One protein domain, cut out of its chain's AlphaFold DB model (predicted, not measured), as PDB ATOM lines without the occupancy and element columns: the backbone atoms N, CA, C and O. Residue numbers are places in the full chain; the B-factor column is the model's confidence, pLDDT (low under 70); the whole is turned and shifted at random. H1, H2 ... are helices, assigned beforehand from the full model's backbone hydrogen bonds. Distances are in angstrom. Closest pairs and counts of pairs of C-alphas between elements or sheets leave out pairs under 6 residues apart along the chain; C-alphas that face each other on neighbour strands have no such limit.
ATOM      1  N   SER A 345     -22.353 -14.177  22.579       80.75
ATOM      2  CA  SER A 345     -23.459 -15.040  22.149       80.75
ATOM      3  C   SER A 345     -23.958 -14.639  20.763       80.75
ATOM      4  O   SER A 345     -24.049 -15.500  19.893       80.75
ATOM      5  N   LEU A 346     -24.173 -13.342  20.527       83.19
ATOM      6  CA  LEU A 346     -24.637 -12.822  19.240       83.19
ATOM      7  C   LEU A 346     -23.610 -13.054  18.126       83.19
ATOM      8  O   LEU A 346     -23.981 -13.447  17.027       83.19
ATOM      9  N   ARG A 347     -22.312 -12.888  18.415       81.62
ATOM     10  CA  ARG A 347     -21.237 -13.205  17.456       81.62
ATOM     11  C   ARG A 347     -21.268 -14.661  17.015       81.62
ATOM     12  O   ARG A 347     -21.207 -14.930  15.823       81.62
ATOM     13  N   ARG A 348     -21.389 -15.592  17.968       84.06
ATOM     14  CA  ARG A 348     -21.479 -17.030  17.667       84.06
ATOM     15  C   ARG A 348     -22.753 -17.381  16.908       84.06
ATOM     16  O   ARG A 348     -22.703 -18.207  16.011       84.06
ATOM     17  N   GLU A 349     -23.869 -16.748  17.259       89.12
ATOM     18  CA  GLU A 349     -25.144 -16.913  16.560       89.12
ATOM     19  C   GLU A 349     -25.067 -16.413  15.109       89.12
ATOM     20  O   GLU A 349     -25.654 -17.024  14.222       89.12
ATOM     21  N   CYS A 350     -24.350 -15.312  14.865       87.81
ATOM     22  CA  CYS A 350     -24.305 -14.637  13.570       87.81
ATOM     23  C   CYS A 350     -23.191 -15.124  12.632       87.81
ATOM     24  O   CYS A 350     -23.255 -14.835  11.439       87.81
ATOM     25  N   GLU A 351     -22.186 -15.850  13.128       89.88
ATOM     26  CA  GLU A 351     -21.084 -16.373  12.307       89.88
ATOM     27  C   GLU A 351     -21.608 -17.211  11.128       89.88
ATOM     28  O   GLU A 351     -22.451 -18.093  11.291       89.88
ATOM     29  N   GLY A 352     -21.122 -16.921   9.919       79.88
ATOM     30  CA  GLY A 352     -21.504 -17.633   8.700       79.88
ATOM     31  C   GLY A 352     -22.879 -17.267   8.129       79.88
ATOM     32  O   GLY A 352     -23.173 -17.674   7.005       79.88
ATOM     33  N   LYS A 353     -23.697 -16.467   8.830       82.81
ATOM     34  CA  LYS A 353     -25.005 -16.028   8.320       82.81
ATOM     35  C   LYS A 353     -24.865 -15.069   7.145       82.81
ATOM     36  O   LYS A 353     -23.980 -14.217   7.098       82.81
ATOM     37  N   THR A 354     -25.785 -15.178   6.204       78.25
ATOM     38  CA  THR A 354     -25.947 -14.239   5.093       78.25
ATOM     39  C   THR A 354     -26.591 -12.930   5.563       78.25
ATOM     40  O   THR A 354     -27.264 -12.873   6.596       78.25
ATOM     41  N   ALA A 355     -26.467 -11.863   4.766       64.25
ATOM     42  CA  ALA A 355     -27.152 -10.596   5.045       64.25
ATOM     43  C   ALA A 355     -28.688 -10.752   5.099       64.25
ATOM     44  O   ALA A 355     -29.366 -10.010   5.802       64.25
ATOM     45  N   VAL A 356     -29.247 -11.724   4.371       68.12
ATOM     46  CA  VAL A 356     -30.679 -12.065   4.394       68.12
ATOM     47  C   VAL A 356     -31.085 -12.597   5.768       68.12
ATOM     48  O   VAL A 356     -32.063 -12.133   6.353       68.12
ATOM     49  N   GLU A 357     -30.306 -13.524   6.317       75.44
ATOM     50  CA  GLU A 357     -30.574 -14.118   7.628       75.44
ATOM     51  C   GLU A 357     -30.378 -13.114   8.767       75.44
ATOM     52  O   GLU A 357     -31.198 -13.068   9.682       75.44
ATOM     53  N   LEU A 358     -29.355 -12.255   8.694       69.56
ATOM     54  CA  LEU A 358     -29.166 -11.183   9.679       69.56
ATOM     55  C   LEU A 358     -30.288 -10.140   9.637       69.56
ATOM     56  O   LEU A 358     -30.722  -9.673  10.687       69.56
ATOM     57  N   ARG A 359     -30.813  -9.801   8.452       70.25
ATOM     58  CA  ARG A 359     -31.983  -8.914   8.334       70.25
ATOM     59  C   ARG A 359     -33.244  -9.531   8.912       70.25
ATOM     60  O   ARG A 359     -34.040  -8.806   9.497       70.25
ATOM     61  N   LYS A 360     -33.423 -10.847   8.774       74.38
ATOM     62  CA  LYS A 360     -34.533 -11.558   9.414       74.38
ATOM     63  C   LYS A 360     -34.444 -11.441  10.939       74.38
ATOM     64  O   LYS A 360     -35.419 -11.026  11.555       74.38
ATOM     65  N   LEU A 361     -33.269 -11.701  11.518       77.44
ATOM     66  CA  LEU A 361     -33.031 -11.542  12.961       77.44
ATOM     67  C   LEU A 361     -33.243 -10.096  13.426       77.44
ATOM     68  O   LEU A 361     -33.870  -9.869  14.458       77.44
ATOM     69  N   LEU A 362     -32.772  -9.112  12.652       75.06
ATOM     70  CA  LEU A 362     -33.006  -7.697  12.942       75.06
ATOM     71  C   LEU A 362     -34.501  -7.354  12.888       75.06
ATOM     72  O   LEU A 362     -34.999  -6.656  13.762       75.06
ATOM     73  N   GLY A 363     -35.230  -7.854  11.888       69.31
ATOM     74  CA  GLY A 363     -36.671  -7.644  11.754       69.31
ATOM     75  C   GLY A 363     -37.470  -8.251  12.909       69.31
ATOM     76  O   GLY A 363     -38.362  -7.595  13.446       69.31
ATOM     77  N   GLU A 364     -37.123  -9.470  13.326       74.00
ATOM     78  CA  GLU A 364     -37.708 -10.137  14.494       74.00
ATOM     79  C   GLU A 364     -37.421  -9.358  15.785       74.00
ATOM     80  O   GLU A 364     -38.337  -9.113  16.571       74.00
ATOM     81  N   GLU A 365     -36.184  -8.895  15.983       75.19
ATOM     82  CA  GLU A 365     -35.814  -8.089  17.151       75.19
ATOM     83  C   GLU A 365     -36.552  -6.741  17.160       75.19
ATOM     84  O   GLU A 365     -37.139  -6.376  18.175       75.19
ATOM     85  N   MET A 366     -36.627  -6.040  16.025       70.81
ATOM     86  CA  MET A 366     -37.383  -4.788  15.892       70.81
ATOM     87  C   MET A 366     -38.883  -4.982  16.148       70.81
ATOM     88  O   MET A 366     -39.527  -4.137  16.774       70.81
ATOM     89  N   PHE A 367     -39.458  -6.096  15.688       70.50
ATOM     90  CA  PHE A 367     -40.847  -6.449  15.968       70.50
ATOM     91  C   PHE A 367     -41.071  -6.696  17.465       70.50
ATOM     92  O   PHE A 367     -41.982  -6.114  18.059       70.50
ATOM     93  N   LEU A 368     -40.209  -7.498  18.098       72.00
ATOM     94  CA  LEU A 368     -40.258  -7.758  19.536       72.00
ATOM     95  C   LEU A 368     -40.071  -6.473  20.346       72.00
ATOM     96  O   LEU A 368     -40.777  -6.272  21.332       72.00
ATOM     97  N   GLN A 369     -39.174  -5.580  19.930       68.75
ATOM     98  CA  GLN A 369     -38.988  -4.272  20.550       68.75
ATOM     99  C   GLN A 369     -40.249  -3.418  20.452       68.75
ATOM    100  O   GLN A 369     -40.665  -2.874  21.467       68.75
ATOM    101  N   ARG A 370     -40.915  -3.351  19.292       68.06
ATOM    102  CA  ARG A 370     -42.200  -2.638  19.146       68.06
ATOM    103  C   ARG A 370     -43.295  -3.210  20.051       68.06
ATOM    104  O   ARG A 370     -44.113  -2.455  20.568       68.06
ATOM    105  N   GLN A 371     -43.314  -4.527  20.269       68.06
ATOM    106  CA  GLN A 371     -44.261  -5.151  21.199       68.06
ATOM    107  C   GLN A 371     -43.898  -4.910  22.675       68.06
ATOM    108  O   GLN A 371     -44.788  -4.710  23.500       68.06
ATOM    109  N   ARG A 372     -42.601  -4.890  23.017       65.12
ATOM    110  CA  ARG A 372     -42.080  -4.700  24.387       65.12
ATOM    111  C   ARG A 372     -42.035  -3.233  24.834       65.12
ATOM    112  O   ARG A 372     -42.256  -2.957  26.014       65.12
ATOM    113  N   SER A 373     -41.777  -2.293  23.921       50.50
ATOM    114  CA  SER A 373     -41.595  -0.860  24.211       50.50
ATOM    115  C   SER A 373     -42.873  -0.153  24.660       50.50
ATOM    116  O   SER A 373     -42.806   0.954  25.185       50.50
ATOM    117  N   ARG A 374     -44.036  -0.815  24.567       48.75
ATOM    118  CA  ARG A 374     -45.257  -0.367  25.250       48.75
ATOM    119  C   ARG A 374     -45.175  -0.468  26.783       48.75
ATOM    120  O   ARG A 374     -46.015   0.129  27.444       48.75
ATOM    121  N   VAL A 375     -44.211  -1.207  27.356       42.34
ATOM    122  CA  VAL A 375     -44.177  -1.513  28.804       42.34
ATOM    123  C   VAL A 375     -42.811  -1.279  29.477       42.34
ATOM    124  O   VAL A 375     -42.780  -1.022  30.680       42.34
ATOM    125  N   ARG A 376     -41.671  -1.306  28.767       40.94
ATOM    126  CA  ARG A 376     -40.342  -0.962  29.334       40.94
ATOM    127  C   ARG A 376     -39.402  -0.325  28.298       40.94
ATOM    128  O   ARG A 376     -39.481  -0.704  27.131       40.94
ATOM    129  N   PRO A 377     -38.463   0.552  28.712       42.47
ATOM    130  CA  PRO A 377     -37.351   0.975  27.861       42.47
ATOM    131  C   PRO A 377     -36.529  -0.259  27.469       42.47
ATOM    132  O   PRO A 377     -36.026  -0.974  28.338       42.47
ATOM    133  N   GLY A 378     -36.470  -0.563  26.173       49.66
ATOM    134  CA  GLY A 378     -35.730  -1.709  25.656       49.66
ATOM    135  C   GLY A 378     -34.229  -1.449  25.721       49.66
ATOM    136  O   GLY A 378     -33.776  -0.371  25.364       49.66
ATOM    137  N   VAL A 379     -33.457  -2.433  26.171       52.00
ATOM    138  CA  VAL A 379     -32.004  -2.447  25.969       52.00
ATOM    139  C   VAL A 379     -31.779  -2.613  24.459       52.00
ATOM    140  O   VAL A 379     -32.044  -3.687  23.915       52.00
ATOM    141  N   TYR A 380     -31.407  -1.527  23.773       58.41
ATOM    142  CA  TYR A 380     -31.320  -1.441  22.304       58.41
ATOM    143  C   TYR A 380     -30.099  -2.162  21.714       58.41
ATOM    144  O   TYR A 380     -30.013  -2.354  20.499       58.41
ATOM    145  N   ASP A 381     -29.219  -2.667  22.577       73.38
ATOM    146  CA  ASP A 381     -27.913  -3.211  22.231       73.38
ATOM    147  C   ASP A 381     -27.973  -4.306  21.157       73.38
ATOM    148  O   ASP A 381     -27.114  -4.353  20.287       73.38
ATOM    149  N   ARG A 382     -28.977  -5.198  21.151       79.12
ATOM    150  CA  ARG A 382     -29.013  -6.295  20.160       79.12
ATOM    151  C   ARG A 382     -29.372  -5.818  18.751       79.12
ATOM    152  O   ARG A 382     -28.766  -6.291  17.790       79.12
ATOM    153  N   ALA A 383     -30.338  -4.909  18.619       76.25
ATOM    154  CA  ALA A 383     -30.743  -4.383  17.315       76.25
ATOM    155  C   ALA A 383     -29.633  -3.518  16.708       76.25
ATOM    156  O   ALA A 383     -29.303  -3.693  15.538       76.25
ATOM    157  N   GLU A 384     -28.993  -2.676  17.521       76.62
ATOM    158  CA  GLU A 384     -27.848  -1.861  17.103       76.62
ATOM    159  C   GLU A 384     -26.654  -2.727  16.688       76.62
ATOM    160  O   GLU A 384     -26.013  -2.469  15.667       76.62
ATOM    161  N   GLN A 385     -26.384  -3.812  17.421       79.75
ATOM    162  CA  GLN A 385     -25.333  -4.759  17.056       79.75
ATOM    163  C   GLN A 385     -25.640  -5.474  15.731       79.75
ATOM    164  O   GLN A 385     -24.763  -5.558  14.873       79.75
ATOM    165  N   LEU A 386     -26.875  -5.944  15.514       79.00
ATOM    166  CA  LEU A 386     -27.296  -6.543  14.237       79.00
ATOM    167  C   LEU A 386     -27.243  -5.531  13.075       79.00
ATOM    168  O   LEU A 386     -26.824  -5.882  11.968       79.00
ATOM    169  N   GLU A 387     -27.612  -4.272  13.320       76.56
ATOM    170  CA  GLU A 387     -27.504  -3.181  12.346       76.56
ATOM    171  C   GLU A 387     -26.038  -2.910  11.975       76.56
ATOM    172  O   GLU A 387     -25.712  -2.778  10.792       76.56
ATOM    173  N   ALA A 388     -25.131  -2.891  12.954       76.06
ATOM    174  CA  ALA A 388     -23.698  -2.721  12.725       76.06
ATOM    175  C   ALA A 388     -23.103  -3.884  11.912       76.06
ATOM    176  O   ALA A 388     -22.343  -3.656  10.969       76.06
ATOM    177  N   MET A 389     -23.502  -5.130  12.197       78.69
ATOM    178  CA  MET A 389     -23.110  -6.305  11.404       78.69
ATOM    179  C   MET A 389     -23.557  -6.187   9.940       78.69
ATOM    180  O   MET A 389     -22.755  -6.418   9.033       78.69
ATOM    181  N   LEU A 390     -24.804  -5.775   9.695       75.75
ATOM    182  CA  LEU A 390     -25.322  -5.554   8.340       75.75
ATOM    183  C   LEU A 390     -24.632  -4.388   7.628       75.75
ATOM    184  O   LEU A 390     -24.322  -4.489   6.442       75.75
ATOM    185  N   THR A 391     -24.362  -3.302   8.348       72.00
ATOM    186  CA  THR A 391     -23.654  -2.125   7.831       72.00
ATOM    187  C   THR A 391     -22.249  -2.507   7.369       72.00
ATOM    188  O   THR A 391     -21.861  -2.170   6.251       72.00
ATOM    189  N   TRP A 392     -21.524  -3.297   8.164       74.56
ATOM    190  CA  TRP A 392     -20.218  -3.833   7.780       74.56
ATOM    191  C   TRP A 392     -20.289  -4.750   6.557       74.56
ATOM    192  O   TRP A 392     -19.506  -4.580   5.620       74.56
ATOM    193  N   MET A 393     -21.244  -5.688   6.514       70.00
ATOM    194  CA  MET A 393     -21.407  -6.576   5.355       70.00
ATOM    195  C   MET A 393     -21.708  -5.790   4.074       70.00
ATOM    196  O   MET A 393     -21.181  -6.116   3.013       70.00
ATOM    197  N   HIS A 394     -22.520  -4.734   4.164       66.75
ATOM    198  CA  HIS A 394     -22.832  -3.869   3.026       66.75
ATOM    199  C   HIS A 394     -21.656  -3.016   2.575       66.75
ATOM    200  O   HIS A 394     -21.446  -2.875   1.374       66.75
ATOM    201  N   ALA A 395     -20.880  -2.484   3.513       61.41
ATOM    202  CA  ALA A 395     -19.716  -1.673   3.197       61.41
ATOM    203  C   ALA A 395     -18.568  -2.496   2.586       61.41
ATOM    204  O   ALA A 395     -17.870  -2.019   1.697       61.41
ATOM    205  N   THR A 396     -18.383  -3.741   3.035       58.56
ATOM    206  CA  THR A 396     -17.296  -4.625   2.571       58.56
ATOM    207  C   THR A 396     -17.684  -5.536   1.407       58.56
ATOM    208  O   THR A 396     -16.817  -6.164   0.803       58.56
ATOM    209  N   GLY A 397     -18.977  -5.639   1.088       58.91
ATOM    210  CA  GLY A 397     -19.483  -6.593   0.100       58.91
ATOM    211  C   GLY A 397     -19.372  -8.055   0.550       58.91
ATOM    212  O   GLY A 397     -19.303  -8.950  -0.293       58.91
ATOM    213  N   ALA A 398     -19.322  -8.317   1.859       61.41
ATOM    214  CA  ALA A 398     -19.212  -9.670   2.395       61.41
ATOM    215  C   ALA A 398     -20.494 -10.487   2.148       61.41
ATOM    216  O   ALA A 398     -21.597 -10.068   2.501       61.41
ATOM    217  N   ASN A 399     -20.342 -11.692   1.590       64.50
ATOM    218  CA  ASN A 399     -21.467 -12.605   1.327       64.50
ATOM    219  C   ASN A 399     -22.015 -13.255   2.606       64.50
ATOM    220  O   ASN A 399     -23.216 -13.502   2.718       64.50
ATOM    221  N   THR A 400     -21.135 -13.517   3.571       80.44
ATOM    222  CA  THR A 400     -21.460 -14.064   4.890       80.44
ATOM    223  C   THR A 400     -20.749 -13.270   5.973       80.44
ATOM    224  O   THR A 400     -19.683 -12.685   5.755       80.44
ATOM    225  N   TYR A 401     -21.364 -13.224   7.147       80.75
ATOM    226  CA  TYR A 401     -20.804 -12.568   8.308       80.75
ATOM    227  C   TYR A 401     -19.614 -13.358   8.854       80.75
ATOM    228  O   TYR A 401     -19.692 -14.576   9.020       80.75
ATOM    229  N   SER A 402     -18.525 -12.653   9.162       85.75
ATOM    230  CA  SER A 402     -17.392 -13.210   9.896       85.75
ATOM    231  C   SER A 402     -16.962 -12.237  10.981       85.75
ATOM    232  O   SER A 402     -16.496 -11.137  10.678       85.75
ATOM    233  N   ALA A 403     -17.078 -12.657  12.239       83.31
ATOM    234  CA  ALA A 403     -16.717 -11.847  13.396       83.31
ATOM    235  C   ALA A 403     -15.238 -11.438  13.360       83.31
ATOM    236  O   ALA A 403     -14.902 -10.305  13.695       83.31
ATOM    237  N   THR A 404     -14.360 -12.334  12.899       81.75
ATOM    238  CA  THR A 404     -12.916 -12.085  12.783       81.75
ATOM    239  C   THR A 404     -12.610 -11.023  11.731       81.75
ATOM    240  O   THR A 404     -11.834 -10.105  11.988       81.75
ATOM    241  N   ARG A 405     -13.233 -11.112  10.546       79.56
ATOM    242  CA  ARG A 405     -13.039 -10.108   9.486       79.56
ATOM    243  C   ARG A 405     -13.647  -8.770   9.873       79.56
ATOM    244  O   ARG A 405     -13.033  -7.741   9.629       79.56
ATOM    245  N   HIS A 406     -14.815  -8.793  10.509       76.81
ATOM    246  CA  HIS A 406     -15.459  -7.588  11.003       76.81
ATOM    247  C   HIS A 406     -14.570  -6.872  12.019       76.81
ATOM    248  O   HIS A 406     -14.247  -5.711  11.802       76.81
ATOM    249  N   ALA A 407     -14.065  -7.577  13.034       76.25
ATOM    250  CA  ALA A 407     -13.158  -7.001  14.027       76.25
ATOM    251  C   ALA A 407     -11.860  -6.429  13.425       76.25
ATOM    252  O   ALA A 407     -11.305  -5.490  13.975       76.25
ATOM    253  N   ALA A 408     -11.384  -6.967  12.297       70.25
ATOM    254  CA  ALA A 408     -10.191  -6.475  11.605       70.25
ATOM    255  C   ALA A 408     -10.435  -5.242  10.706       70.25
ATOM    256  O   ALA A 408      -9.477  -4.693  10.170       70.25
ATOM    257  N   THR A 409     -11.696  -4.844  10.486       63.66
ATOM    258  CA  THR A 409     -12.076  -3.711   9.612       63.66
ATOM    259  C   THR A 409     -12.504  -2.467  10.402       63.66
ATOM    260  O   THR A 409     -12.749  -1.424   9.794       63.66
TER     261      THR A 409
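What this domain is: This is residues 345 to 409 of the 410 residues of an uncharacterized protein of Amycolatopsis australiensis (UniProt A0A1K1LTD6). A long helical hairpin, H2 and H3 side by side, makes the body and the long axis of this domain, and two short helices, H1 and H4, sit loosely by the half of it away from its turn. At the other end the turn of the hairpin sticks out, with residues 371 to 376 standing free. The printed part has 65 residues with four named helices, in the order H1, H2, H3, H4, and no named strand; the class is all helix. The whole is only just compact, close to loose, with a radius of gyration of the C-alphas of 12.5 A, and its outline is elongated, 38 by 20 by 20 A.

How they stand to each other: Begin with H2, residues 355 to 372, the longest helix. H3, residues 381 to 396, touches it with 14 pairs of C-alphas within 8 A; look at Leu 362 and Ala 383, their closest C-alphas, 5.9 A apart. The two form a helical hairpin, running opposite ways at a shallow tilt of 24 degrees. H1, residues 345 to 350, is close to H2 but not clearly touching, and its closest C-alphas there are those of Cys 350 and Leu 358, 7.1 A apart. Their lines stand at a steep tilt of 47 degrees, opposite ways. H1 is also close to H3 but not clearly touching, the closest C-alphas being those of Leu 346 and Arg 382 at 7.9 A; they run the same way at a tilt of 36 degrees, only just steep. H4, residues 403 to 407, is close to H3 but not clearly touching, with Trp 392 and His 406 as the closest C-alphas, 6.9 A apart. H1 and H4 are likewise close but not clearly touching, at 6.2 A between the C-alphas of Arg 347 and Ala 403. H2 and H4 are apart. In H1, H2, H3 and H4 every backbone O i to N i+4 pair is within hydrogen-bond range.

Where its parts are: Find C-alpha 355 at (-27.152, -10.596, 5.045); from there H2 runs 25.1 A to C-alpha 372 at (-42.080, -4.700, 24.387). H3 runs 22.4 A from Asp 381 to Thr 396. Go back to C-alpha 345 at (-23.459, -15.040, 22.149) for the start of H1, 8.6 A long to Cys 350. H4 is 6.0 A long and ends at C-alpha 407, at (-13.158, -7.001, 14.027).

The domain as a whole: The C-alphas of Val 375 and Ala 408 are the two farthest apart, at 38.4 A. The printed part has no cut. The link from H1 to H2 is tight; those from H2 to H3 and from H3 to H4 are short. The mean pLDDT of the printed part is 71.3, and 23 residues are under 70, among them 369 to 380 and 394 to 399.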